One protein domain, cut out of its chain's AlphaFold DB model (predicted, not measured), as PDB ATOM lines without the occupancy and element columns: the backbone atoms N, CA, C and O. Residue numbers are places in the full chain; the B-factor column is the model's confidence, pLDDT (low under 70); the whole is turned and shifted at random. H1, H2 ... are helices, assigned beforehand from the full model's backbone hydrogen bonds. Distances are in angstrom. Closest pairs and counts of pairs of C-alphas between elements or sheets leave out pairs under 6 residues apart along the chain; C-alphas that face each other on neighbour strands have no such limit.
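What this domain is: This is residues 135 to 270 and 479 to 507 of the 507 residues of an uncharacterized protein of uncultured archaeon (UniProt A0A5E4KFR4). Look for a lobe of short helices packed crosswise round H6, with H4 and H9 crossing the first residues of H6 and H5, H7 and H8 placed round it. H3, H10 and H11 lie between this lobe and a looser far end, where H1 and H2 sit. The printed part has 165 residues with eleven named helices, H1 to H11 in order, and no named strand; the class is all helix. It is compact, with a radius of gyration of the C-alphas of 16.2 A and spans of 46 by 32 by 29 A.

Where its parts are: Find C-alpha 144 at (21.263, -28.099, -4.317), where H1, residues 144 to 147, begins. Next come H2, residues 153 to 161, and H3, residues 170 to 174. H4, residues 178 to 189, is 16.1 A long, and H5 holds residues 198 to 201. Find C-alpha 203 at (-5.776, -42.377, -7.662); from there H6 runs 19.8 A to residue 216. Then follow H7, residues 221 to 230, 14.3 A; H8, residues 232 to 238; H9, residues 248 to 258, 15.1 A; and H10, residues 262 to 270. H11, residues 479 to 489, runs 15.2 A to C-alpha 489 at (15.839, -33.474, 0.762).

How they stand to each other: Start at H6, the hub, which touches four helices. Its residues 203 to 207 touch H4 at a steep tilt of 41 degrees, opposite ways, with C-alphas 183 and 204 closest at 4.8 A. The same residues touch H9, about perpendicular but only just at 73 degrees, with C-alphas 203 and 258 closest at 5.8 A. H6 only just touches H8, with 3 pairs of C-alphas within 8 A, the closest being 208 and 238 at 6.7 A. It also only just touches H11, with 3 such pairs, the closest being 211 and 479 at 5.8 A. H9 only just touches H5 and H7, with 3 pairs each; the closest C-alphas are 201 and 254 at 7.0 A, and 222 and 248 at 6.4 A. Outward, H3 touches H11, where C-alphas 172 and 486 are closest at 5.7 A. H10 and H11 only just touch, with 3 pairs, C-alphas 269 and 481 being closest at 7.4 A. H1 and H2 touch no helix. Each O i to N i+4 pair is within hydrogen-bond range in H2, H3, H4 and H6 to H11; H1 and H5 are too short for one.

The domain as a whole: The C-alphas farthest apart, of Tyr 135 and Gln 196, are 51.6 A apart. Residues 271 to 478 are not printed, and C-alphas 270 and 479 are 11.8 A apart across the cut. No link printed whole is long, but residues 490 to 507 hold no named element. The mean pLDDT of the printed part is 90.0; residues 135, 144 to 145, 195 to 198 and 507 are under 70.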
ATOM      1  N   TYR A 135      26.456 -46.362  15.043       62.66
ATOM      2  CA  TYR A 135      26.356 -44.910  15.168       62.66
ATOM      3  C   TYR A 135      25.331 -44.377  14.178       62.66
ATOM      4  O   TYR A 135      25.174 -44.923  13.085       62.66
ATOM      5  N   LYS A 136      24.702 -43.251  14.529       70.75
ATOM      6  CA  LYS A 136      23.891 -42.505  13.570       70.75
ATOM      7  C   LYS A 136      24.765 -41.968  12.444       70.75
ATOM      8  O   LYS A 136      25.589 -41.081  12.663       70.75
ATOM      9  N   THR A 137      24.586 -42.513  11.252       76.62
ATOM     10  CA  THR A 137      25.095 -41.949  10.007       76.62
ATOM     11  C   THR A 137      24.325 -40.678   9.669       76.62
ATOM     12  O   THR A 137      23.125 -40.551   9.936       76.62
ATOM     13  N   LYS A 138      25.039 -39.693   9.118       81.19
ATOM     14  CA  LYS A 138      24.391 -38.499   8.579       81.19
ATOM     15  C   LYS A 138      23.653 -38.884   7.291       81.19
ATOM     16  O   LYS A 138      24.212 -39.675   6.525       81.19
ATOM     17  N   PRO A 139      22.454 -38.335   7.037       85.12
ATOM     18  CA  PRO A 139      21.769 -38.563   5.778       85.12
ATOM     19  C   PRO A 139      22.602 -38.012   4.624       85.12
ATOM     20  O   PRO A 139      23.384 -37.068   4.799       85.12
ATOM     21  N   VAL A 140      22.438 -38.603   3.445       85.00
ATOM     22  CA  VAL A 140      23.074 -38.098   2.226       85.00
ATOM     23  C   VAL A 140      22.493 -36.722   1.919       85.00
ATOM     24  O   VAL A 140      21.277 -36.561   1.814       85.00
ATOM     25  N   GLN A 141      23.357 -35.715   1.780       77.38
ATOM     26  CA  GLN A 141      22.907 -34.390   1.370       77.38
ATOM     27  C   GLN A 141      22.466 -34.429  -0.089       77.38
ATOM     28  O   GLN A 141      23.231 -34.803  -0.982       77.38
ATOM     29  N   VAL A 142      21.221 -34.030  -0.324       76.12
ATOM     30  CA  VAL A 142      20.686 -33.895  -1.674       76.12
ATOM     31  C   VAL A 142      21.317 -32.669  -2.328       76.12
ATOM     32  O   VAL A 142      21.440 -31.613  -1.707       76.12
ATOM     33  N   LYS A 143      21.762 -32.823  -3.581       71.69
ATOM     34  CA  LYS A 143      22.424 -31.751  -4.335       71.69
ATOM     35  C   LYS A 143      21.494 -30.547  -4.460       71.69
ATOM     36  O   LYS A 143      20.338 -30.702  -4.835       71.69
ATOM     37  N   GLU A 144      22.028 -29.350  -4.251       69.88
ATOM     38  CA  GLU A 144      21.263 -28.099  -4.317       69.88
ATOM     39  C   GLU A 144      20.534 -27.896  -5.661       69.88
ATOM     40  O   GLU A 144      19.407 -27.404  -5.694       69.88
ATOM     41  N   GLN A 145      21.123 -28.393  -6.752       69.88
ATOM     42  CA  GLN A 145      20.528 -28.410  -8.095       69.88
ATOM     43  C   GLN A 145      19.181 -29.152  -8.170       69.88
ATOM     44  O   GLN A 145      18.352 -28.848  -9.021       69.88
ATOM     45  N   TYR A 146      18.943 -30.130  -7.289       77.44
ATOM     46  CA  TYR A 146      17.654 -30.819  -7.212       77.44
ATOM     47  C   TYR A 146      16.556 -29.891  -6.672       77.44
ATOM     48  O   TYR A 146      15.415 -29.944  -7.126       77.44
ATOM     49  N   LEU A 147      16.902 -29.021  -5.718       79.31
ATOM     50  CA  LEU A 147      15.954 -28.111  -5.075       79.31
ATOM     51  C   LEU A 147      15.618 -26.909  -5.959       79.31
ATOM     52  O   LEU A 147      14.465 -26.482  -5.963       79.31
ATOM     53  N   SER A 148      16.581 -26.393  -6.731       74.44
ATOM     54  CA  SER A 148      16.422 -25.178  -7.547       74.44
ATOM     55  C   SER A 148      15.366 -25.279  -8.653       74.44
ATOM     56  O   SER A 148      14.876 -24.260  -9.117       74.44
ATOM     57  N   GLY A 149      14.999 -26.492  -9.074       77.94
ATOM     58  CA  GLY A 149      13.916 -26.727 -10.041       77.94
ATOM     59  C   GLY A 149      12.597 -27.184  -9.413       77.94
ATOM     60  O   GLY A 149      11.646 -27.477 -10.136       77.94
ATOM     61  N   LYS A 150      12.545 -27.322  -8.083       85.75
ATOM     62  CA  LYS A 150      11.386 -27.863  -7.364       85.75
ATOM     63  C   LYS A 150      10.782 -26.859  -6.408       85.75
ATOM     64  O   LYS A 150       9.567 -26.780  -6.358       85.75
ATOM     65  N   LEU A 151      11.592 -26.114  -5.663       89.62
ATOM     66  CA  LEU A 151      11.119 -25.150  -4.675       89.62
ATOM     67  C   LEU A 151      11.448 -23.715  -5.100       89.62
ATOM     68  O   LEU A 151      12.550 -23.483  -5.598       89.62
ATOM     69  N   PRO A 152      10.552 -22.749  -4.830       88.50
ATOM     70  CA  PRO A 152      10.870 -21.330  -4.945       88.50
ATOM     71  C   PRO A 152      12.090 -20.934  -4.096       88.50
ATOM     72  O   PRO A 152      12.287 -21.456  -2.992       88.50
ATOM     73  N   ASP A 153      12.885 -19.976  -4.574       87.12
ATOM     74  CA  ASP A 153      14.135 -19.575  -3.909       87.12
ATOM     75  C   ASP A 153      13.915 -19.022  -2.497       87.12
ATOM     76  O   ASP A 153      14.681 -19.336  -1.588       87.12
ATOM     77  N   ASN A 154      12.827 -18.284  -2.267       89.56
ATOM     78  CA  ASN A 154      12.472 -17.803  -0.930       89.56
ATOM     79  C   ASN A 154      12.238 -18.958   0.064       89.56
ATOM     80  O   ASN A 154      12.660 -18.862   1.214       89.56
ATOM     81  N   GLN A 155      11.624 -20.067  -0.367       90.56
ATOM     82  CA  GLN A 155      11.429 -21.250   0.476       90.56
ATOM     83  C   GLN A 155      12.749 -21.978   0.737       90.56
ATOM     84  O   GLN A 155      12.993 -22.422   1.859       90.56
ATOM     85  N   ARG A 156      13.619 -22.083  -0.278       89.00
ATOM     86  CA  ARG A 156      14.953 -22.688  -0.135       89.00
ATOM     87  C   ARG A 156      15.796 -21.933   0.888       89.00
ATOM     88  O   ARG A 156      16.297 -22.552   1.825       89.00
ATOM     89  N   ILE A 157      15.874 -20.608   0.745       88.50
ATOM     90  CA  ILE A 157      16.546 -19.723   1.702       88.50
ATOM     91  C   ILE A 157      15.912 -19.891   3.082       88.50
ATOM     92  O   ILE A 157      16.620 -20.018   4.073       88.50
ATOM     93  N   ALA A 158      14.582 -19.977   3.170       91.06
ATOM     94  CA  ALA A 158      13.927 -20.115   4.461       91.06
ATOM     95  C   ALA A 158      14.270 -21.419   5.198       91.06
ATOM     96  O   ALA A 158      14.427 -21.400   6.418       91.06
ATOM     97  N   PHE A 159      14.431 -22.540   4.489       90.12
ATOM     98  CA  PHE A 159      14.902 -23.782   5.110       90.12
ATOM     99  C   PHE A 159      16.335 -23.673   5.636       90.12
ATOM    100  O   PHE A 159      16.624 -24.281   6.668       90.12
ATOM    101  N   GLN A 160      17.198 -22.922   4.948       86.19
ATOM    102  CA  GLN A 160      18.606 -22.730   5.308       86.19
ATOM    103  C   GLN A 160      18.773 -21.748   6.478       86.19
ATOM    104  O   GLN A 160      19.486 -22.049   7.432       86.19
ATOM    105  N   GLU A 161      18.068 -20.616   6.432       88.69
ATOM    106  CA  GLU A 161      18.320 -19.463   7.303       88.69
ATOM    107  C   GLU A 161      17.371 -19.366   8.507       88.69
ATOM    108  O   GLU A 161      17.726 -18.777   9.528       88.69
ATOM    109  N   TYR A 162      16.166 -19.951   8.437       91.00
ATOM    110  CA  TYR A 162      15.169 -19.843   9.508       91.00
ATOM    111  C   TYR A 162      14.886 -21.204  10.163       91.00
ATOM    112  O   TYR A 162      14.049 -21.974   9.680       91.00
ATOM    113  N   PRO A 163      15.472 -21.495  11.344       88.94
ATOM    114  CA  PRO A 163      15.182 -22.722  12.090       88.94
ATOM    115  C   PRO A 163      13.691 -22.908  12.413       88.94
ATOM    116  O   PRO A 163      13.198 -24.032  12.482       88.94
ATOM    117  N   THR A 164      12.951 -21.807  12.572       91.94
ATOM    118  CA  THR A 164      11.506 -21.794  12.849       91.94
ATOM    119  C   THR A 164      10.641 -22.063  11.616       91.94
ATOM    120  O   THR A 164       9.441 -22.324  11.758       91.94
ATOM    121  N   PHE A 165      11.213 -22.037  10.409       93.56
ATOM    122  CA  PHE A 165      10.516 -22.436   9.197       93.56
ATOM    123  C   PHE A 165      10.510 -23.963   9.076       93.56
ATOM    124  O   PHE A 165      11.553 -24.615   9.078       93.56
ATOM    125  N   HIS A 166       9.304 -24.522   8.995       95.06
ATOM    126  CA  HIS A 166       9.049 -25.965   8.999       95.06
ATOM    127  C   HIS A 166       8.524 -26.477   7.648       95.06
ATOM    128  O   HIS A 166       8.180 -27.652   7.545       95.06
ATOM    129  N   GLY A 167       8.444 -25.612   6.634       94.62
ATOM    130  CA  GLY A 167       7.893 -25.942   5.323       94.62
ATOM    131  C   GLY A 167       6.366 -25.970   5.248       94.62
ATOM    132  O   GLY A 167       5.650 -25.869   6.252       94.62
ATOM    133  N   TYR A 168       5.895 -26.141   4.020       95.81
ATOM    134  CA  TYR A 168       4.496 -26.222   3.620       95.81
ATOM    135  C   TYR A 168       4.103 -27.648   3.239       95.81
ATOM    136  O   TYR A 168       4.958 -28.478   2.925       95.81
ATOM    137  N   LEU A 169       2.805 -27.933   3.269       96.12
ATOM    138  CA  LEU A 169       2.239 -29.240   2.949       96.12
ATOM    139  C   LEU A 169       2.628 -29.703   1.538       96.12
ATOM    140  O   LEU A 169       3.085 -30.834   1.364       96.12
ATOM    141  N   GLY A 170       2.546 -28.808   0.556       94.94
ATOM    142  CA  GLY A 170       2.905 -29.034  -0.839       94.94
ATOM    143  C   GLY A 170       4.351 -29.471  -1.031       94.94
ATOM    144  O   GLY A 170       4.639 -30.244  -1.944       94.94
ATOM    145  N   ASN A 171       5.267 -29.094  -0.126       95.50
ATOM    146  CA  ASN A 171       6.663 -29.528  -0.210       95.50
ATOM    147  C   ASN A 171       6.801 -31.057  -0.145       95.50
ATOM    148  O   ASN A 171       7.694 -31.599  -0.798       95.50
ATOM    149  N   ILE A 172       5.906 -31.755   0.571       96.44
ATOM    150  CA  ILE A 172       5.885 -33.225   0.598       96.44
ATOM    151  C   ILE A 172       5.666 -33.778  -0.811       96.44
ATOM    152  O   ILE A 172       6.347 -34.713  -1.218       96.44
ATOM    153  N   PHE A 173       4.749 -33.204  -1.582       95.12
ATOM    154  CA  PHE A 173       4.416 -33.715  -2.910       95.12
ATOM    155  C   PHE A 173       5.432 -33.261  -3.961       95.12
ATOM    156  O   PHE A 173       5.910 -34.070  -4.753       95.12
ATOM    157  N   MET A 174       5.860 -31.997  -3.904       93.12
ATOM    158  CA  MET A 174       6.830 -31.417  -4.841       93.12
ATOM    159  C   MET A 174       8.193 -32.124  -4.800       93.12
ATOM    160  O   MET A 174       8.843 -32.285  -5.835       93.12
ATOM    161  N   LEU A 175       8.626 -32.565  -3.612       93.94
ATOM    162  CA  LEU A 175       9.909 -33.247  -3.408       93.94
ATOM    163  C   LEU A 175       9.818 -34.775  -3.503       93.94
ATOM    164  O   LEU A 175      10.848 -35.448  -3.457       93.94
ATOM    165  N   ASN A 176       8.621 -35.344  -3.668       94.00
ATOM    166  CA  ASN A 176       8.421 -36.783  -3.854       94.00
ATOM    167  C   ASN A 176       7.568 -37.058  -5.111       94.00
ATOM    168  O   ASN A 176       6.481 -37.625  -5.008       94.00
ATOM    169  N   PRO A 177       8.059 -36.705  -6.319       91.44
ATOM    170  CA  PRO A 177       7.297 -36.846  -7.568       91.44
ATOM    171  C   PRO A 177       7.004 -38.306  -7.955       91.44
ATOM    172  O   PRO A 177       6.174 -38.556  -8.823       91.44
ATOM    173  N   SER A 178       7.651 -39.280  -7.301       92.81
ATOM    174  CA  SER A 178       7.353 -40.706  -7.474       92.81
ATOM    175  C   SER A 178       5.913 -41.066  -7.094       92.81
ATOM    176  O   SER A 178       5.403 -42.080  -7.569       92.81
ATOM    177  N   ILE A 179       5.257 -40.240  -6.264       94.44
ATOM    178  CA  ILE A 179       3.827 -40.341  -5.953       94.44
ATOM    179  C   ILE A 179       3.008 -40.264  -7.244       94.44
ATOM    180  O   ILE A 179       2.223 -41.169  -7.526       94.44
ATOM    181  N   ASP A 180       3.237 -39.211  -8.034       90.56
ATOM    182  CA  ASP A 180       2.469 -38.945  -9.248       90.56
ATOM    183  C   ASP A 180       2.624 -40.101 -10.232       90.56
ATOM    184  O   ASP A 180       1.637 -40.703 -10.651       90.56
ATOM    185  N   THR A 181       3.871 -40.472 -10.534       93.62
ATOM    186  CA  THR A 181       4.160 -41.548 -11.488       93.62
ATOM    187  C   THR A 181       3.557 -42.876 -11.037       93.62
ATOM    188  O   THR A 181       2.909 -43.554 -11.824       93.62
ATOM    189  N   TYR A 182       3.697 -43.237  -9.756       97.06
ATOM    190  CA  TYR A 182       3.257 -44.546  -9.276       97.06
ATOM    191  C   TYR A 182       1.736 -44.719  -9.337       97.06
ATOM    192  O   TYR A 182       1.251 -45.749  -9.804       97.06
ATOM    193  N   PHE A 183       0.968 -43.737  -8.858       95.69
ATOM    194  CA  PHE A 183      -0.488 -43.883  -8.787       95.69
ATOM    195  C   PHE A 183      -1.181 -43.653 -10.132       95.69
ATOM    196  O   PHE A 183      -2.247 -44.232 -10.354       95.69
ATOM    197  N   ILE A 184      -0.570 -42.889 -11.042       93.62
ATOM    198  CA  ILE A 184      -1.009 -42.824 -12.442       93.62
ATOM    199  C   ILE A 184      -0.800 -44.188 -13.112       93.62
ATOM    200  O   ILE A 184      -1.751 -44.744 -13.664       93.62
ATOM    201  N   ASP A 185       0.393 -44.779 -12.985       95.62
ATOM    202  CA  ASP A 185       0.694 -46.101 -13.547       95.62
ATOM    203  C   ASP A 185      -0.213 -47.192 -12.963       95.62
ATOM    204  O   ASP A 185      -0.692 -48.065 -13.690       95.62
ATOM    205  N   LEU A 186      -0.496 -47.139 -11.656       95.75
ATOM    206  CA  LEU A 186      -1.428 -48.056 -11.001       95.75
ATOM    207  C   LEU A 186      -2.838 -47.942 -11.593       95.75
ATOM    208  O   LEU A 186      -3.464 -48.964 -11.873       95.75
ATOM    209  N   GLN A 187      -3.335 -46.718 -11.789       94.94
ATOM    210  CA  GLN A 187      -4.660 -46.481 -12.363       94.94
ATOM    211  C   GLN A 187      -4.759 -47.056 -13.781       94.94
ATOM    212  O   GLN A 187      -5.710 -47.779 -14.083       94.94
ATOM    213  N   LEU A 188      -3.743 -46.797 -14.614       94.19
ATOM    214  CA  LEU A 188      -3.651 -47.318 -15.979       94.19
ATOM    215  C   LEU A 188      -3.571 -48.848 -16.000       94.19
ATOM    216  O   LEU A 188      -4.320 -49.496 -16.725       94.19
ATOM    217  N   LYS A 189      -2.715 -49.442 -15.160       95.62
ATOM    218  CA  LYS A 189      -2.536 -50.899 -15.058       95.62
ATOM    219  C   LYS A 189      -3.820 -51.623 -14.657       95.62
ATOM    220  O   LYS A 189      -4.047 -52.749 -15.088       95.62
ATOM    221  N   LEU A 190      -4.639 -51.000 -13.813       94.75
ATOM    222  CA  LEU A 190      -5.918 -51.559 -13.381       94.75
ATOM    223  C   LEU A 190      -7.051 -51.319 -14.390       94.75
ATOM    224  O   LEU A 190      -8.141 -51.848 -14.178       94.75
ATOM    225  N   GLY A 191      -6.831 -50.515 -15.439       92.31
ATOM    226  CA  GLY A 191      -7.904 -50.047 -16.322       92.31
ATOM    227  C   GLY A 191      -9.011 -49.333 -15.541       92.31
ATOM    228  O   GLY A 191     -10.190 -49.489 -15.851       92.31
ATOM    229  N   TYR A 192      -8.646 -48.645 -14.454       92.00
ATOM    230  CA  TYR A 192      -9.610 -48.082 -13.519       92.00
ATOM    231  C   TYR A 192      -9.991 -46.660 -13.918       92.00
ATOM    232  O   TYR A 192      -9.147 -45.764 -13.930       92.00
ATOM    233  N   GLU A 193     -11.279 -46.447 -14.165       87.88
ATOM    234  CA  GLU A 193     -11.854 -45.123 -14.384       87.88
ATOM    235  C   GLU A 193     -12.600 -44.658 -13.120       87.88
ATOM    236  O   GLU A 193     -13.586 -45.290 -12.706       87.88
ATOM    237  N   PRO A 194     -12.131 -43.583 -12.462       82.38
ATOM    238  CA  PRO A 194     -12.857 -42.940 -11.375       82.38
ATOM    239  C   PRO A 194     -14.283 -42.543 -11.783       82.38
ATOM    240  O   PRO A 194     -14.549 -42.107 -12.900       82.38
ATOM    241  N   GLN A 195     -15.236 -42.680 -10.857       66.38
ATOM    242  CA  GLN A 195     -16.599 -42.194 -11.088       66.38
ATOM    243  C   GLN A 195     -16.656 -40.688 -10.868       66.38
ATOM    244  O   GLN A 195     -16.461 -40.269  -9.734       66.38
ATOM    245  N   GLN A 196     -17.059 -39.938 -11.897       62.88
ATOM    246  CA  GLN A 196     -17.067 -38.469 -11.931       62.88
ATOM    247  C   GLN A 196     -15.653 -37.883 -12.000       62.88
ATOM    248  O   GLN A 196     -14.726 -38.418 -11.405       62.88
ATOM    249  N   ASP A 197     -15.533 -36.807 -12.776       66.88
ATOM    250  CA  ASP A 197     -14.339 -35.991 -13.013       66.88
ATOM    251  C   ASP A 197     -12.975 -36.626 -12.656       66.88
ATOM    252  O   ASP A 197     -12.492 -36.576 -11.514       66.88
ATOM    253  N   ASN A 198     -12.324 -37.174 -13.686       69.12
ATOM    254  CA  ASN A 198     -10.990 -37.767 -13.599       69.12
ATOM    255  C   ASN A 198      -9.930 -36.798 -13.050       69.12
ATOM    256  O   ASN A 198      -8.914 -37.255 -12.516       69.12
ATOM    257  N   ASP A 199     -10.155 -35.485 -13.119       74.25
ATOM    258  CA  ASP A 199      -9.171 -34.501 -12.681       74.25
ATOM    259  C   ASP A 199      -9.045 -34.435 -11.155       74.25
ATOM    260  O   ASP A 199      -7.958 -34.147 -10.654       74.25
ATOM    261  N   ILE A 200     -10.096 -34.759 -10.391       81.19
ATOM    262  CA  ILE A 200     -10.047 -34.758  -8.916       81.19
ATOM    263  C   ILE A 200     -10.013 -36.158  -8.303       81.19
ATOM    264  O   ILE A 200      -9.321 -36.368  -7.307       81.19
ATOM    265  N   LEU A 201     -10.714 -37.128  -8.896       85.94
ATOM    266  CA  LEU A 201     -10.878 -38.467  -8.318       85.94
ATOM    267  C   LEU A 201      -9.846 -39.501  -8.790       85.94
ATOM    268  O   LEU A 201      -9.933 -40.663  -8.384       85.94
ATOM    269  N   ASN A 202      -8.852 -39.107  -9.593       90.62
ATOM    270  CA  ASN A 202      -7.744 -40.001  -9.934       90.62
ATOM    271  C   ASN A 202      -6.997 -40.500  -8.682       90.62
ATOM    272  O   ASN A 202      -6.941 -39.841  -7.638       90.62
ATOM    273  N   LEU A 203      -6.401 -41.688  -8.794       93.94
ATOM    274  CA  LEU A 203      -5.776 -42.377  -7.662       93.94
ATOM    275  C   LEU A 203      -4.641 -41.563  -7.027       93.94
ATOM    276  O   LEU A 203      -4.466 -41.605  -5.810       93.94
ATOM    277  N   ASN A 204      -3.905 -40.798  -7.835       94.12
ATOM    278  CA  ASN A 204      -2.840 -39.919  -7.365       94.12
ATOM    279  C   ASN A 204      -3.378 -38.841  -6.410       94.12
ATOM    280  O   ASN A 204      -2.923 -38.727  -5.271       94.12
ATOM    281  N   ASN A 205      -4.405 -38.107  -6.830       93.75
ATOM    282  CA  ASN A 205      -5.016 -37.061  -6.017       93.75
ATOM    283  C   ASN A 205      -5.660 -37.635  -4.754       93.75
ATOM    284  O   ASN A 205      -5.475 -37.079  -3.673       93.75
ATOM    285  N   ILE A 206      -6.328 -38.788  -4.843       95.12
ATOM    286  CA  ILE A 206      -6.898 -39.468  -3.669       95.12
ATOM    287  C   ILE A 206      -5.814 -39.865  -2.664       95.12
ATOM    288  O   ILE A 206      -5.995 -39.686  -1.458       95.12
ATOM    289  N   PHE A 207      -4.669 -40.359  -3.135       96.94
ATOM    290  CA  PHE A 207      -3.543 -40.658  -2.260       96.94
ATOM    291  C   PHE A 207      -2.974 -39.392  -1.600       96.94
ATOM    292  O   PHE A 207      -2.784 -39.376  -0.382       96.94
ATOM    293  N   LYS A 208      -2.757 -38.309  -2.363       96.56
ATOM    294  CA  LYS A 208      -2.293 -37.020  -1.820       96.56
ATOM    295  C   LYS A 208      -3.251 -36.460  -0.773       96.56
ATOM    296  O   LYS A 208      -2.801 -36.029   0.288       96.56
ATOM    297  N   LEU A 209      -4.556 -36.519  -1.040       96.06
ATOM    298  CA  LEU A 209      -5.607 -36.121  -0.104       96.06
ATOM    299  C   LEU A 209      -5.517 -36.916   1.199       96.06
ATOM    300  O   LEU A 209      -5.584 -36.339   2.278       96.06
ATOM    301  N   GLU A 210      -5.313 -38.228   1.130       96.81
ATOM    302  CA  GLU A 210      -5.246 -39.063   2.326       96.81
ATOM    303  C   GLU A 210      -3.951 -38.835   3.137       96.81
ATOM    304  O   GLU A 210      -3.994 -38.802   4.373       96.81
ATOM    305  N   VAL A 211      -2.816 -38.583   2.469       97.31
ATOM    306  CA  VAL A 211      -1.570 -38.129   3.122       97.31
ATOM    307  C   VAL A 211      -1.774 -36.764   3.784       97.31
ATOM    308  O   VAL A 211      -1.405 -36.586   4.945       97.31
ATOM    309  N   ALA A 212      -2.408 -35.815   3.094       97.06
ATOM    310  CA  ALA A 212      -2.714 -34.488   3.623       97.06
ATOM    311  C   ALA A 212      -3.644 -34.553   4.839       97.06
ATOM    312  O   ALA A 212      -3.349 -33.957   5.875       97.06
ATOM    313  N   ARG A 213      -4.713 -35.350   4.760       96.19
ATOM    314  CA  ARG A 213      -5.647 -35.596   5.861       96.19
ATOM    315  C   ARG A 213      -4.929 -36.121   7.099       96.19
ATOM    316  O   ARG A 213      -5.142 -35.620   8.206       96.19
ATOM    317  N   CYS A 214      -4.052 -37.112   6.908       95.62
ATOM    318  CA  CYS A 214      -3.219 -37.665   7.971       95.62
ATOM    319  C   CYS A 214      -2.288 -36.595   8.554       95.62
ATOM    320  O   CYS A 214      -2.238 -36.407   9.770       95.62
ATOM    321  N   LYS A 215      -1.605 -35.840   7.691       95.31
ATOM    322  CA  LYS A 215      -0.624 -34.832   8.088       95.31
ATOM    323  C   LYS A 215      -1.238 -33.659   8.854       95.31
ATOM    324  O   LYS A 215      -0.654 -33.178   9.827       95.31
ATOM    325  N   LEU A 216      -2.425 -33.221   8.445       95.00
ATOM    326  CA  LEU A 216      -3.193 -32.158   9.093       95.00
ATOM    327  C   LEU A 216      -3.931 -32.640  10.349       95.00
ATOM    328  O   LEU A 216      -4.345 -31.809  11.159       95.00
ATOM    329  N   GLY A 217      -4.022 -33.953  10.567       93.44
ATOM    330  CA  GLY A 217      -4.638 -34.555  11.747       93.44
ATOM    331  C   GLY A 217      -6.163 -34.502  11.731       93.44
ATOM    332  O   GLY A 217      -6.778 -34.238  12.764       93.44
ATOM    333  N   ARG A 218      -6.775 -34.705  10.558       93.75
ATOM    334  CA  ARG A 218      -8.233 -34.687  10.363       93.75
ATOM    335  C   ARG A 218      -8.803 -36.107  10.502       93.75
ATOM    336  O   ARG A 218      -8.597 -36.924   9.602       93.75
ATOM    337  N   PRO A 219      -9.494 -36.446  11.605       89.62
ATOM    338  CA  PRO A 219      -9.854 -37.836  11.896       89.62
ATOM    339  C   PRO A 219     -11.019 -38.349  11.037       89.62
ATOM    340  O   PRO A 219     -10.970 -39.487  10.566       89.62
ATOM    341  N   HIS A 220     -12.022 -37.507  10.768       90.06
ATOM    342  CA  HIS A 220     -13.265 -37.899  10.098       90.06
ATOM    343  C   HIS A 220     -13.276 -37.523   8.613       90.06
ATOM    344  O   HIS A 220     -12.757 -36.479   8.218       90.06
ATOM    345  N   PHE A 221     -13.897 -38.371   7.788       92.12
ATOM    346  CA  PHE A 221     -13.988 -38.128   6.349       92.12
ATOM    347  C   PHE A 221     -14.945 -36.987   5.999       92.12
ATOM    348  O   PHE A 221     -14.557 -36.152   5.200       92.12
ATOM    349  N   ASN A 222     -16.130 -36.889   6.611       90.56
ATOM    350  CA  ASN A 222     -17.094 -35.825   6.279       90.56
ATOM    351  C   ASN A 222     -16.490 -34.423   6.416       90.56
ATOM    352  O   ASN A 222     -16.385 -33.707   5.430       90.56
ATOM    353  N   SER A 223     -15.959 -34.094   7.599       91.44
ATOM    354  CA  SER A 223     -15.308 -32.799   7.838       91.44
ATOM    355  C   SER A 223     -14.106 -32.553   6.922       91.44
ATOM    356  O   SER A 223     -13.800 -31.412   6.601       91.44
ATOM    357  N   TRP A 224     -13.401 -33.617   6.524       95.00
ATOM    358  CA  TRP A 224     -12.279 -33.515   5.595       95.00
ATOM    359  C   TRP A 224     -12.737 -33.197   4.170       95.00
ATOM    360  O   TRP A 224     -12.130 -32.367   3.501       95.00
ATOM    361  N   ILE A 225     -13.803 -33.845   3.706       94.25
ATOM    362  CA  ILE A 225     -14.379 -33.598   2.386       94.25
ATOM    363  C   ILE A 225     -14.946 -32.179   2.308       94.25
ATOM    364  O   ILE A 225     -14.671 -31.488   1.331       94.25
ATOM    365  N   ASP A 226     -15.637 -31.723   3.354       93.69
ATOM    366  CA  ASP A 226     -16.127 -30.346   3.443       93.69
ATOM    367  C   ASP A 226     -14.961 -29.345   3.382       93.69
ATOM    368  O   ASP A 226     -14.974 -28.423   2.570       93.69
ATOM    369  N   GLU A 227     -13.899 -29.560   4.169       94.12
ATOM    370  CA  GLU A 227     -12.704 -28.706   4.137       94.12
ATOM    371  C   GLU A 227     -12.083 -28.652   2.735       94.12
ATOM    372  O   GLU A 227     -11.750 -27.570   2.265       94.12
ATOM    373  N   ILE A 228     -11.975 -29.781   2.029       92.88
ATOM    374  CA  ILE A 228     -11.448 -29.797   0.659       92.88
ATOM    375  C   ILE A 228     -12.368 -29.074  -0.319       92.88
ATOM    376  O   ILE A 228     -11.872 -28.419  -1.232       92.88
ATOM    377  N   ASN A 229     -13.685 -29.181  -0.169       92.06
ATOM    378  CA  ASN A 229     -14.633 -28.515  -1.060       92.06
ATOM    379  C   ASN A 229     -14.611 -26.991  -0.924       92.06
ATOM    380  O   ASN A 229     -14.798 -26.311  -1.928       92.06
ATOM    381  N   TYR A 230     -14.312 -26.462   0.265       90.94
ATOM    382  CA  TYR A 230     -14.364 -25.020   0.533       90.94
ATOM    383  C   TYR A 230     -12.995 -24.340   0.709       90.94
ATOM    384  O   TYR A 230     -12.939 -23.118   0.828       90.94
ATOM    385  N   ASN A 231     -11.884 -25.086   0.731       91.62
ATOM    386  CA  ASN A 231     -10.536 -24.537   0.907       91.62
ATOM    387  C   ASN A 231      -9.719 -24.602  -0.395       91.62
ATOM    388  O   ASN A 231      -9.032 -25.588  -0.680       91.62
ATOM    389  N   GLU A 232      -9.759 -23.518  -1.170       89.31
ATOM    390  CA  GLU A 232      -9.020 -23.393  -2.433       89.31
ATOM    391  C   GLU A 232      -7.500 -23.491  -2.241       89.31
ATOM    392  O   GLU A 232      -6.830 -24.171  -3.019       89.31
ATOM    393  N   SER A 233      -6.947 -22.896  -1.176       90.25
ATOM    394  CA  SER A 233      -5.511 -22.976  -0.873       90.25
ATOM    395  C   SER A 233      -5.062 -24.421  -0.669       90.25
ATOM    396  O   SER A 233      -4.002 -24.824  -1.142       90.25
ATOM    397  N   LEU A 234      -5.884 -25.236  -0.005       91.69
ATOM    398  CA  LEU A 234      -5.599 -26.654   0.190       91.69
ATOM    399  C   LEU A 234      -5.652 -27.433  -1.131       91.69
ATOM    400  O   LEU A 234      -4.774 -28.257  -1.373       91.69
ATOM    401  N   ARG A 235      -6.621 -27.164  -2.015       90.62
ATOM    402  CA  ARG A 235      -6.648 -27.772  -3.360       90.62
ATOM    403  C   ARG A 235      -5.413 -27.387  -4.178       90.62
ATOM    404  O   ARG A 235      -4.795 -28.262  -4.791       90.62
ATOM    405  N   ALA A 236      -5.016 -26.116  -4.126       89.62
ATOM    406  CA  ALA A 236      -3.839 -25.596  -4.814       89.62
ATOM    407  C   ALA A 236      -2.539 -26.261  -4.328       89.62
ATOM    408  O   ALA A 236      -1.740 -26.709  -5.149       89.62
ATOM    409  N   GLU A 237      -2.361 -26.420  -3.013       89.69
ATOM    410  CA  GLU A 237      -1.216 -27.120  -2.402       89.69
ATOM    411  C   GLU A 237      -1.067 -28.573  -2.875       89.69
ATOM    412  O   GLU A 237       0.044 -29.095  -2.981       89.69
ATOM    413  N   LEU A 238      -2.189 -29.237  -3.165       90.00
ATOM    414  CA  LEU A 238      -2.214 -30.614  -3.661       90.00
ATOM    415  C   LEU A 238      -2.104 -30.704  -5.192       90.00
ATOM    416  O   LEU A 238      -1.953 -31.804  -5.728       90.00
ATOM    417  N   GLY A 239      -2.152 -29.567  -5.896       87.81
ATOM    418  CA  GLY A 239      -2.159 -29.497  -7.356       87.81
ATOM    419  C   GLY A 239      -3.485 -29.930  -7.991       87.81
ATOM    420  O   GLY A 239      -3.502 -30.332  -9.155       87.81
ATOM    421  N   ILE A 240      -4.591 -29.874  -7.244       87.88
ATOM    422  CA  ILE A 240      -5.929 -30.242  -7.719       87.88
ATOM    423  C   ILE A 240      -6.553 -29.020  -8.400       87.88
ATOM    424  O   ILE A 240      -6.867 -28.035  -7.738       87.88
ATOM    425  N   LYS A 241      -6.722 -29.083  -9.726       82.06
ATOM    426  CA  LYS A 241      -7.245 -27.968 -10.542       82.06
ATOM    427  C   LYS A 241      -8.763 -27.944 -10.681       82.06
ATOM    428  O   LYS A 241      -9.326 -26.909 -11.014       82.06
ATOM    429  N   SER A 242      -9.410 -29.089 -10.499       82.44
ATOM    430  CA  SER A 242     -10.856 -29.189 -10.646       82.44
ATOM    431  C   SER A 242     -11.578 -28.487  -9.495       82.44
ATOM    432  O   SER A 242     -11.175 -28.599  -8.335       82.44
ATOM    433  N   ASN A 243     -12.686 -27.824  -9.832       79.94
ATOM    434  CA  ASN A 243     -13.616 -27.202  -8.888       79.94
ATOM    435  C   ASN A 243     -14.802 -28.113  -8.545       79.94
ATOM    436  O   ASN A 243     -15.689 -27.707  -7.800       79.94
ATOM    437  N   HIS A 244     -14.838 -29.349  -9.054       84.94
ATOM    438  CA  HIS A 244     -15.903 -30.282  -8.712       84.94
ATOM    439  C   HIS A 244     -15.888 -30.621  -7.218       84.94
ATOM    440  O   HIS A 244     -14.831 -30.766  -6.591       84.94
ATOM    441  N   GLU A 245     -17.082 -30.737  -6.643       87.12
ATOM    442  CA  GLU A 245     -17.256 -31.137  -5.253       87.12
ATOM    443  C   GLU A 245     -16.995 -32.635  -5.086       87.12
ATOM    444  O   GLU A 245     -17.519 -33.485  -5.813       87.12
ATOM    445  N   LEU A 246     -16.185 -32.964  -4.086       88.62
ATOM    446  CA  LEU A 246     -15.993 -34.327  -3.634       88.62
ATOM    447  C   LEU A 246     -17.180 -34.753  -2.780       88.62
ATOM    448  O   LEU A 246     -17.657 -34.002  -1.934       88.62
ATOM    449  N   ASN A 247     -17.588 -36.010  -2.930       89.00
ATOM    450  CA  ASN A 247     -18.490 -36.657  -1.987       89.00
ATOM    451  C   ASN A 247     -17.782 -37.819  -1.278       89.00
ATOM    452  O   ASN A 247     -16.891 -38.479  -1.829       89.00
ATOM    453  N   GLU A 248     -18.205 -38.094  -0.044       90.56
ATOM    454  CA  GLU A 248     -17.566 -39.084   0.828       90.56
ATOM    455  C   GLU A 248     -17.586 -40.504   0.227       90.56
ATOM    456  O   GLU A 248     -16.633 -41.274   0.374       90.56
ATOM    457  N   ARG A 249     -18.662 -40.861  -0.490       91.00
ATOM    458  CA  ARG A 249     -18.840 -42.195  -1.082       91.00
ATOM    459  C   ARG A 249     -17.840 -42.446  -2.210       91.00
ATOM    460  O   ARG A 249     -17.199 -43.500  -2.217       91.00
ATOM    461  N   SER A 250     -17.691 -41.496  -3.132       90.06
ATOM    462  CA  SER A 250     -16.706 -41.547  -4.214       90.06
ATOM    463  C   SER A 250     -15.289 -41.548  -3.647       90.06
ATOM    464  O   SER A 250     -14.490 -42.402  -4.025       90.06
ATOM    465  N   TYR A 251     -14.988 -40.684  -2.672       92.38
ATOM    466  CA  TYR A 251     -13.674 -40.657  -2.020       92.38
ATOM    467  C   TYR A 251     -13.296 -42.019  -1.418       92.38
ATOM    468  O   TYR A 251     -12.256 -42.586  -1.755       92.38
ATOM    469  N   LYS A 252     -14.178 -42.613  -0.599       92.81
ATOM    470  CA  LYS A 252     -13.955 -43.937   0.013       92.81
ATOM    471  C   LYS A 252     -13.760 -45.037  -1.030       92.81
ATOM    472  O   LYS A 252     -12.928 -45.924  -0.838       92.81
ATOM    473  N   ARG A 253     -14.531 -45.009  -2.121       92.00
ATOM    474  CA  ARG A 253     -14.424 -46.004  -3.194       92.00
ATOM    475  C   ARG A 253     -13.059 -45.937  -3.872       92.00
ATOM    476  O   ARG A 253     -12.404 -46.971  -3.974       92.00
ATOM    477  N   ASN A 254     -12.620 -44.745  -4.272       93.69
ATOM    478  CA  ASN A 254     -11.319 -44.561  -4.912       93.69
ATOM    479  C   ASN A 254     -10.162 -44.865  -3.943       93.69
ATOM    480  O   ASN A 254      -9.194 -45.516  -4.326       93.69
ATOM    481  N   LEU A 255     -10.287 -44.504  -2.659       94.81
ATOM    482  CA  LEU A 255      -9.276 -44.813  -1.641       94.81
ATOM    483  C   LEU A 255      -9.101 -46.327  -1.436       94.81
ATOM    484  O   LEU A 255      -7.992 -46.806  -1.195       94.81
ATOM    485  N   ARG A 256     -10.174 -47.112  -1.592       94.31
ATOM    486  CA  ARG A 256     -10.070 -48.578  -1.599       94.31
ATOM    487  C   ARG A 256      -9.229 -49.077  -2.777       94.31
ATOM    488  O   ARG A 256      -8.480 -50.029  -2.597       94.31
ATOM    489  N   ILE A 257      -9.302 -48.440  -3.943       95.31
ATOM    490  CA  ILE A 257      -8.459 -48.797  -5.093       95.31
ATOM    491  C   ILE A 257      -7.002 -48.386  -4.857       95.31
ATOM    492  O   ILE A 257      -6.108 -49.205  -5.055       95.31
ATOM    493  N   VAL A 258      -6.760 -47.181  -4.323       96.31
ATOM    494  CA  VAL A 258      -5.422 -46.730  -3.885       96.31
ATOM    495  C   VAL A 258      -4.776 -47.751  -2.941       96.31
ATOM    496  O   VAL A 258      -3.592 -48.057  -3.083       96.31
ATOM    497  N   SER A 259      -5.561 -48.327  -2.017       95.75
ATOM    498  CA  SER A 259      -5.071 -49.296  -1.027       95.75
ATOM    499  C   SER A 259      -4.374 -50.523  -1.625       95.75
ATOM    500  O   SER A 259      -3.482 -51.079  -0.985       95.75
ATOM    501  N   LEU A 260      -4.701 -50.895  -2.869       95.56
ATOM    502  CA  LEU A 260      -4.103 -52.035  -3.568       95.56
ATOM    503  C   LEU A 260      -2.615 -51.824  -3.892       95.56
ATOM    504  O   LEU A 260      -1.861 -52.793  -3.931       95.56
ATOM    505  N   GLY A 261      -2.186 -50.574  -4.099       96.50
ATOM    506  CA  GLY A 261      -0.799 -50.227  -4.436       96.50
ATOM    507  C   GLY A 261       0.061 -49.790  -3.248       96.50
ATOM    508  O   GLY A 261       1.275 -49.658  -3.375       96.50
ATOM    509  N   LEU A 262      -0.530 -49.571  -2.067       97.31
ATOM    510  CA  LEU A 262       0.189 -48.944  -0.952       97.31
ATOM    511  C   LEU A 262       1.402 -49.748  -0.467       97.31
ATOM    512  O   LEU A 262       2.428 -49.150  -0.153       97.31
ATOM    513  N   LYS A 263       1.309 -51.086  -0.410       94.00
ATOM    514  CA  LYS A 263       2.430 -51.936   0.032       94.00
ATOM    515  C   LYS A 263       3.617 -51.833  -0.925       94.00
ATOM    516  O   LYS A 263       4.747 -51.689  -0.475       94.00
ATOM    517  N   GLU A 264       3.375 -51.883  -2.231       94.88
ATOM    518  CA  GLU A 264       4.445 -51.771  -3.226       94.88
ATOM    519  C   GLU A 264       5.037 -50.354  -3.241       94.88
ATOM    520  O   GLU A 264       6.259 -50.206  -3.225       94.88
ATOM    521  N   TYR A 265       4.197 -49.314  -3.184       97.38
ATOM    522  CA  TYR A 265       4.674 -47.934  -3.074       97.38
ATOM    523  C   TYR A 265       5.544 -47.723  -1.827       97.38
ATOM    524  O   TYR A 265       6.622 -47.134  -1.915       97.38
ATOM    525  N   ALA A 266       5.118 -48.262  -0.682       96.00
ATOM    526  CA  ALA A 266       5.882 -48.219   0.559       96.00
ATOM    527  C   ALA A 266       7.286 -48.816   0.392       96.00
ATOM    528  O   ALA A 266       8.259 -48.204   0.822       96.00
ATOM    529  N   GLN A 267       7.423 -49.963  -0.282       93.75
ATOM    530  CA  GLN A 267       8.742 -50.561  -0.515       93.75
ATOM    531  C   GLN A 267       9.650 -49.670  -1.370       93.75
ATOM    532  O   GLN A 267      10.843 -49.566  -1.086       93.75
ATOM    533  N   ARG A 268       9.095 -48.963  -2.364       94.81
ATOM    534  CA  ARG A 268       9.864 -48.020  -3.196       94.81
ATOM    535  C   ARG A 268      10.434 -46.868  -2.364       94.81
ATOM    536  O   ARG A 268      11.627 -46.592  -2.448       94.81
ATOM    537  N   ILE A 269       9.615 -46.234  -1.523       96.44
ATOM    538  CA  ILE A 269      10.074 -45.110  -0.686       96.44
ATOM    539  C   ILE A 269      10.969 -45.559   0.479       96.44
ATOM    540  O   ILE A 269      11.837 -44.806   0.917       96.44
ATOM    541  N   LEU A 270      10.799 -46.788   0.979       95.56
ATOM    542  CA  LEU A 270      11.716 -47.378   1.956       95.56
ATOM    543  C   LEU A 270      13.099 -47.608   1.349       95.56
ATOM    544  O   LEU A 270      14.100 -47.345   2.012       95.56
ATOM    545  N   THR A 479       3.121 -41.550   5.461       97.56
ATOM    546  CA  THR A 479       3.170 -40.110   5.768       97.56
ATOM    547  C   THR A 479       4.382 -39.758   6.639       97.56
ATOM    548  O   THR A 479       5.035 -38.732   6.420       97.56
ATOM    549  N   ALA A 480       4.733 -40.617   7.603       96.69
ATOM    550  CA  ALA A 480       5.947 -40.460   8.403       96.69
ATOM    551  C   ALA A 480       7.223 -40.601   7.552       96.69
ATOM    552  O   ALA A 480       8.126 -39.772   7.675       96.69
ATOM    553  N   ILE A 481       7.274 -41.586   6.649       97.75
ATOM    554  CA  ILE A 481       8.402 -41.792   5.727       97.75
ATOM    555  C   ILE A 481       8.557 -40.597   4.781       97.75
ATOM    556  O   ILE A 481       9.648 -40.047   4.666       97.75
ATOM    557  N   LEU A 482       7.467 -40.138   4.162       97.94
ATOM    558  CA  LEU A 482       7.463 -38.975   3.274       97.94
ATOM    559  C   LEU A 482       7.893 -37.698   4.005       97.94
ATOM    560  O   LEU A 482       8.653 -36.906   3.452       97.94
ATOM    561  N   THR A 483       7.477 -37.510   5.263       97.19
ATOM    562  CA  THR A 483       7.962 -36.400   6.104       97.19
ATOM    563  C   THR A 483       9.484 -36.480   6.279       97.19
ATOM    564  O   THR A 483      10.175 -35.480   6.079       97.19
ATOM    565  N   GLY A 484      10.015 -37.669   6.584       96.19
ATOM    566  CA  GLY A 484      11.451 -37.916   6.729       96.19
ATOM    567  C   GLY A 484      12.250 -37.678   5.446       96.19
ATOM    568  O   GLY A 484      13.260 -36.974   5.472       96.19
ATOM    569  N   LEU A 485      11.770 -38.199   4.315       96.12
ATOM    570  CA  LEU A 485      12.366 -37.988   2.993       96.12
ATOM    571  C   LEU A 485      12.400 -36.508   2.622       96.12
ATOM    572  O   LEU A 485      13.438 -35.995   2.212       96.12
ATOM    573  N   THR A 486      11.284 -35.806   2.810       96.44
ATOM    574  CA  THR A 486      11.167 -34.373   2.506       96.44
ATOM    575  C   THR A 486      12.140 -33.560   3.360       96.44
ATOM    576  O   THR A 486      12.893 -32.749   2.829       96.44
ATOM    577  N   ALA A 487      12.196 -33.839   4.666       95.62
ATOM    578  CA  ALA A 487      13.134 -33.219   5.600       95.62
ATOM    579  C   ALA A 487      14.602 -33.445   5.201       95.62
ATOM    580  O   ALA A 487      15.402 -32.510   5.210       95.62
ATOM    581  N   CYS A 488      14.950 -34.668   4.792       94.31
ATOM    582  CA  CYS A 488      16.279 -34.995   4.281       94.31
ATOM    583  C   CYS A 488      16.614 -34.216   3.003       94.31
ATOM    584  O   CYS A 488      17.699 -33.644   2.897       94.31
ATOM    585  N   LYS A 489      15.672 -34.156   2.053       92.75
ATOM    586  CA  LYS A 489      15.839 -33.474   0.762       92.75
ATOM    587  C   LYS A 489      16.085 -31.976   0.916       92.75
ATOM    588  O   LYS A 489      16.893 -31.432   0.174       92.75
ATOM    589  N   VAL A 490      15.464 -31.329   1.904       92.62
ATOM    590  CA  VAL A 490      15.707 -29.907   2.222       92.62
ATOM    591  C   VAL A 490      16.861 -29.684   3.210       92.62
ATOM    592  O   VAL A 490      17.084 -28.562   3.650       92.62
ATOM    593  N   GLY A 491      17.593 -30.737   3.594       90.19
ATOM    594  CA  GLY A 491      18.742 -30.638   4.498       90.19
ATOM    595  C   GLY A 491      18.398 -30.403   5.976       90.19
ATOM    596  O   GLY A 491      19.289 -30.102   6.769       90.19
ATOM    597  N   ARG A 492      17.136 -30.574   6.383       91.06
ATOM    598  CA  ARG A 492      16.641 -30.308   7.745       91.06
ATOM    599  C   ARG A 492      16.410 -31.588   8.536       91.06
ATOM    600  O   ARG A 492      15.286 -32.048   8.722       91.06
ATOM    601  N   CYS A 493      17.498 -32.174   9.032       90.88
ATOM    602  CA  CYS A 493      17.451 -33.434   9.787       90.88
ATOM    603  C   CYS A 493      16.605 -33.358  11.073       90.88
ATOM    604  O   CYS A 493      16.063 -34.366  11.525       90.88
ATOM    605  N   ASP A 494      16.478 -32.169  11.661       91.56
ATOM    606  CA  ASP A 494      15.629 -31.891  12.820       91.56
ATOM    607  C   ASP A 494      14.132 -32.106  12.528       91.56
ATOM    608  O   ASP A 494      13.370 -32.447  13.432       91.56
ATOM    609  N   LEU A 495      13.720 -32.004  11.259       94.81
ATOM    610  CA  LEU A 495      12.330 -32.170  10.836       94.81
ATOM    611  C   LEU A 495      11.932 -33.629  10.557       94.81
ATOM    612  O   LEU A 495      10.738 -33.913  10.473       94.81
ATOM    613  N   ILE A 496      12.880 -34.575  10.467       93.00
ATOM    614  CA  ILE A 496      12.628 -35.960  10.002       93.00
ATOM    615  C   ILE A 496      11.536 -36.681  10.807       93.00
ATOM    616  O   ILE A 496      10.780 -37.486  10.271       93.00
ATOM    617  N   ARG A 497      11.433 -36.380  12.102       90.38
ATOM    618  CA  ARG A 497      10.458 -36.990  13.017       90.38
ATOM    619  C   ARG A 497       9.441 -35.996  13.560       90.38
ATOM    620  O   ARG A 497       8.692 -36.350  14.469       90.38
ATOM    621  N   ALA A 498       9.455 -34.755  13.084       92.44
ATOM    622  CA  ALA A 498       8.622 -33.699  13.627       92.44
ATOM    623  C   ALA A 498       7.218 -33.789  13.012       92.44
ATOM    624  O   ALA A 498       7.065 -33.561  11.808       92.44
ATOM    625  N   PRO A 499       6.159 -34.062  13.800       90.12
ATOM    626  CA  PRO A 499       4.807 -34.088  13.252       90.12
ATOM    627  C   PRO A 499       4.405 -32.737  12.655       90.12
ATOM    628  O   PRO A 499       3.666 -32.719  11.677       90.12
ATOM    629  N   SER A 500       4.925 -31.635  13.214       92.12
ATOM    630  CA  SER A 500       4.699 -30.244  12.795       92.12
ATOM    631  C   SER A 500       5.355 -29.853  11.466       92.12
ATOM    632  O   SER A 500       4.923 -28.868  10.868       92.12
ATOM    633  N   ALA A 501       6.367 -30.592  11.001       95.62
ATOM    634  CA  ALA A 501       7.030 -30.318   9.727       95.62
ATOM    635  C   ALA A 501       6.021 -30.385   8.578       95.62
ATOM    636  O   ALA A 501       5.223 -31.310   8.563       95.62
ATOM    637  N   PHE A 502       6.059 -29.456   7.623       96.25
ATOM    638  CA  PHE A 502       5.235 -29.478   6.407       96.25
ATOM    639  C   PHE A 502       3.718 -29.562   6.669       96.25
ATOM    640  O   PHE A 502       3.001 -30.304   6.003       96.25
ATOM    641  N   ARG A 503       3.210 -28.853   7.688       93.31
ATOM    642  CA  ARG A 503       1.759 -28.777   7.980       93.31
ATOM    643  C   ARG A 503       1.089 -27.490   7.508       93.31
ATOM    644  O   ARG A 503      -0.135 -27.431   7.493       93.31
ATOM    645  N   ARG A 504       1.863 -26.443   7.216       92.25
ATOM    646  CA  ARG A 504       1.318 -25.131   6.841       92.25
ATOM    647  C   ARG A 504       0.882 -25.144   5.379       92.25
ATOM    648  O   ARG A 504       1.501 -25.832   4.577       92.25
ATOM    649  N   LEU A 505      -0.142 -24.371   5.041       89.81
ATOM    650  CA  LEU A 505      -0.478 -24.063   3.649       89.81
ATOM    651  C   LEU A 505       0.302 -22.809   3.232       89.81
ATOM    652  O   LEU A 505       0.570 -21.954   4.084       89.81
ATOM    653  N   THR A 506       0.700 -22.714   1.967       81.00
ATOM    654  CA  THR A 506       1.180 -21.462   1.380       81.00
ATOM    655  C   THR A 506      -0.048 -20.564   1.260       81.00
ATOM    656  O   THR A 506      -0.967 -20.870   0.504       81.00
ATOM    657  N   VAL A 507      -0.117 -19.540   2.113       61.56
ATOM    658  CA  VAL A 507      -1.183 -18.525   2.091       61.56
ATOM    659  C   VAL A 507      -0.802 -17.435   1.111       61.56
ATOM    660  O   VAL A 507       0.387 -17.033   1.152       61.56
TER     661      VAL A 507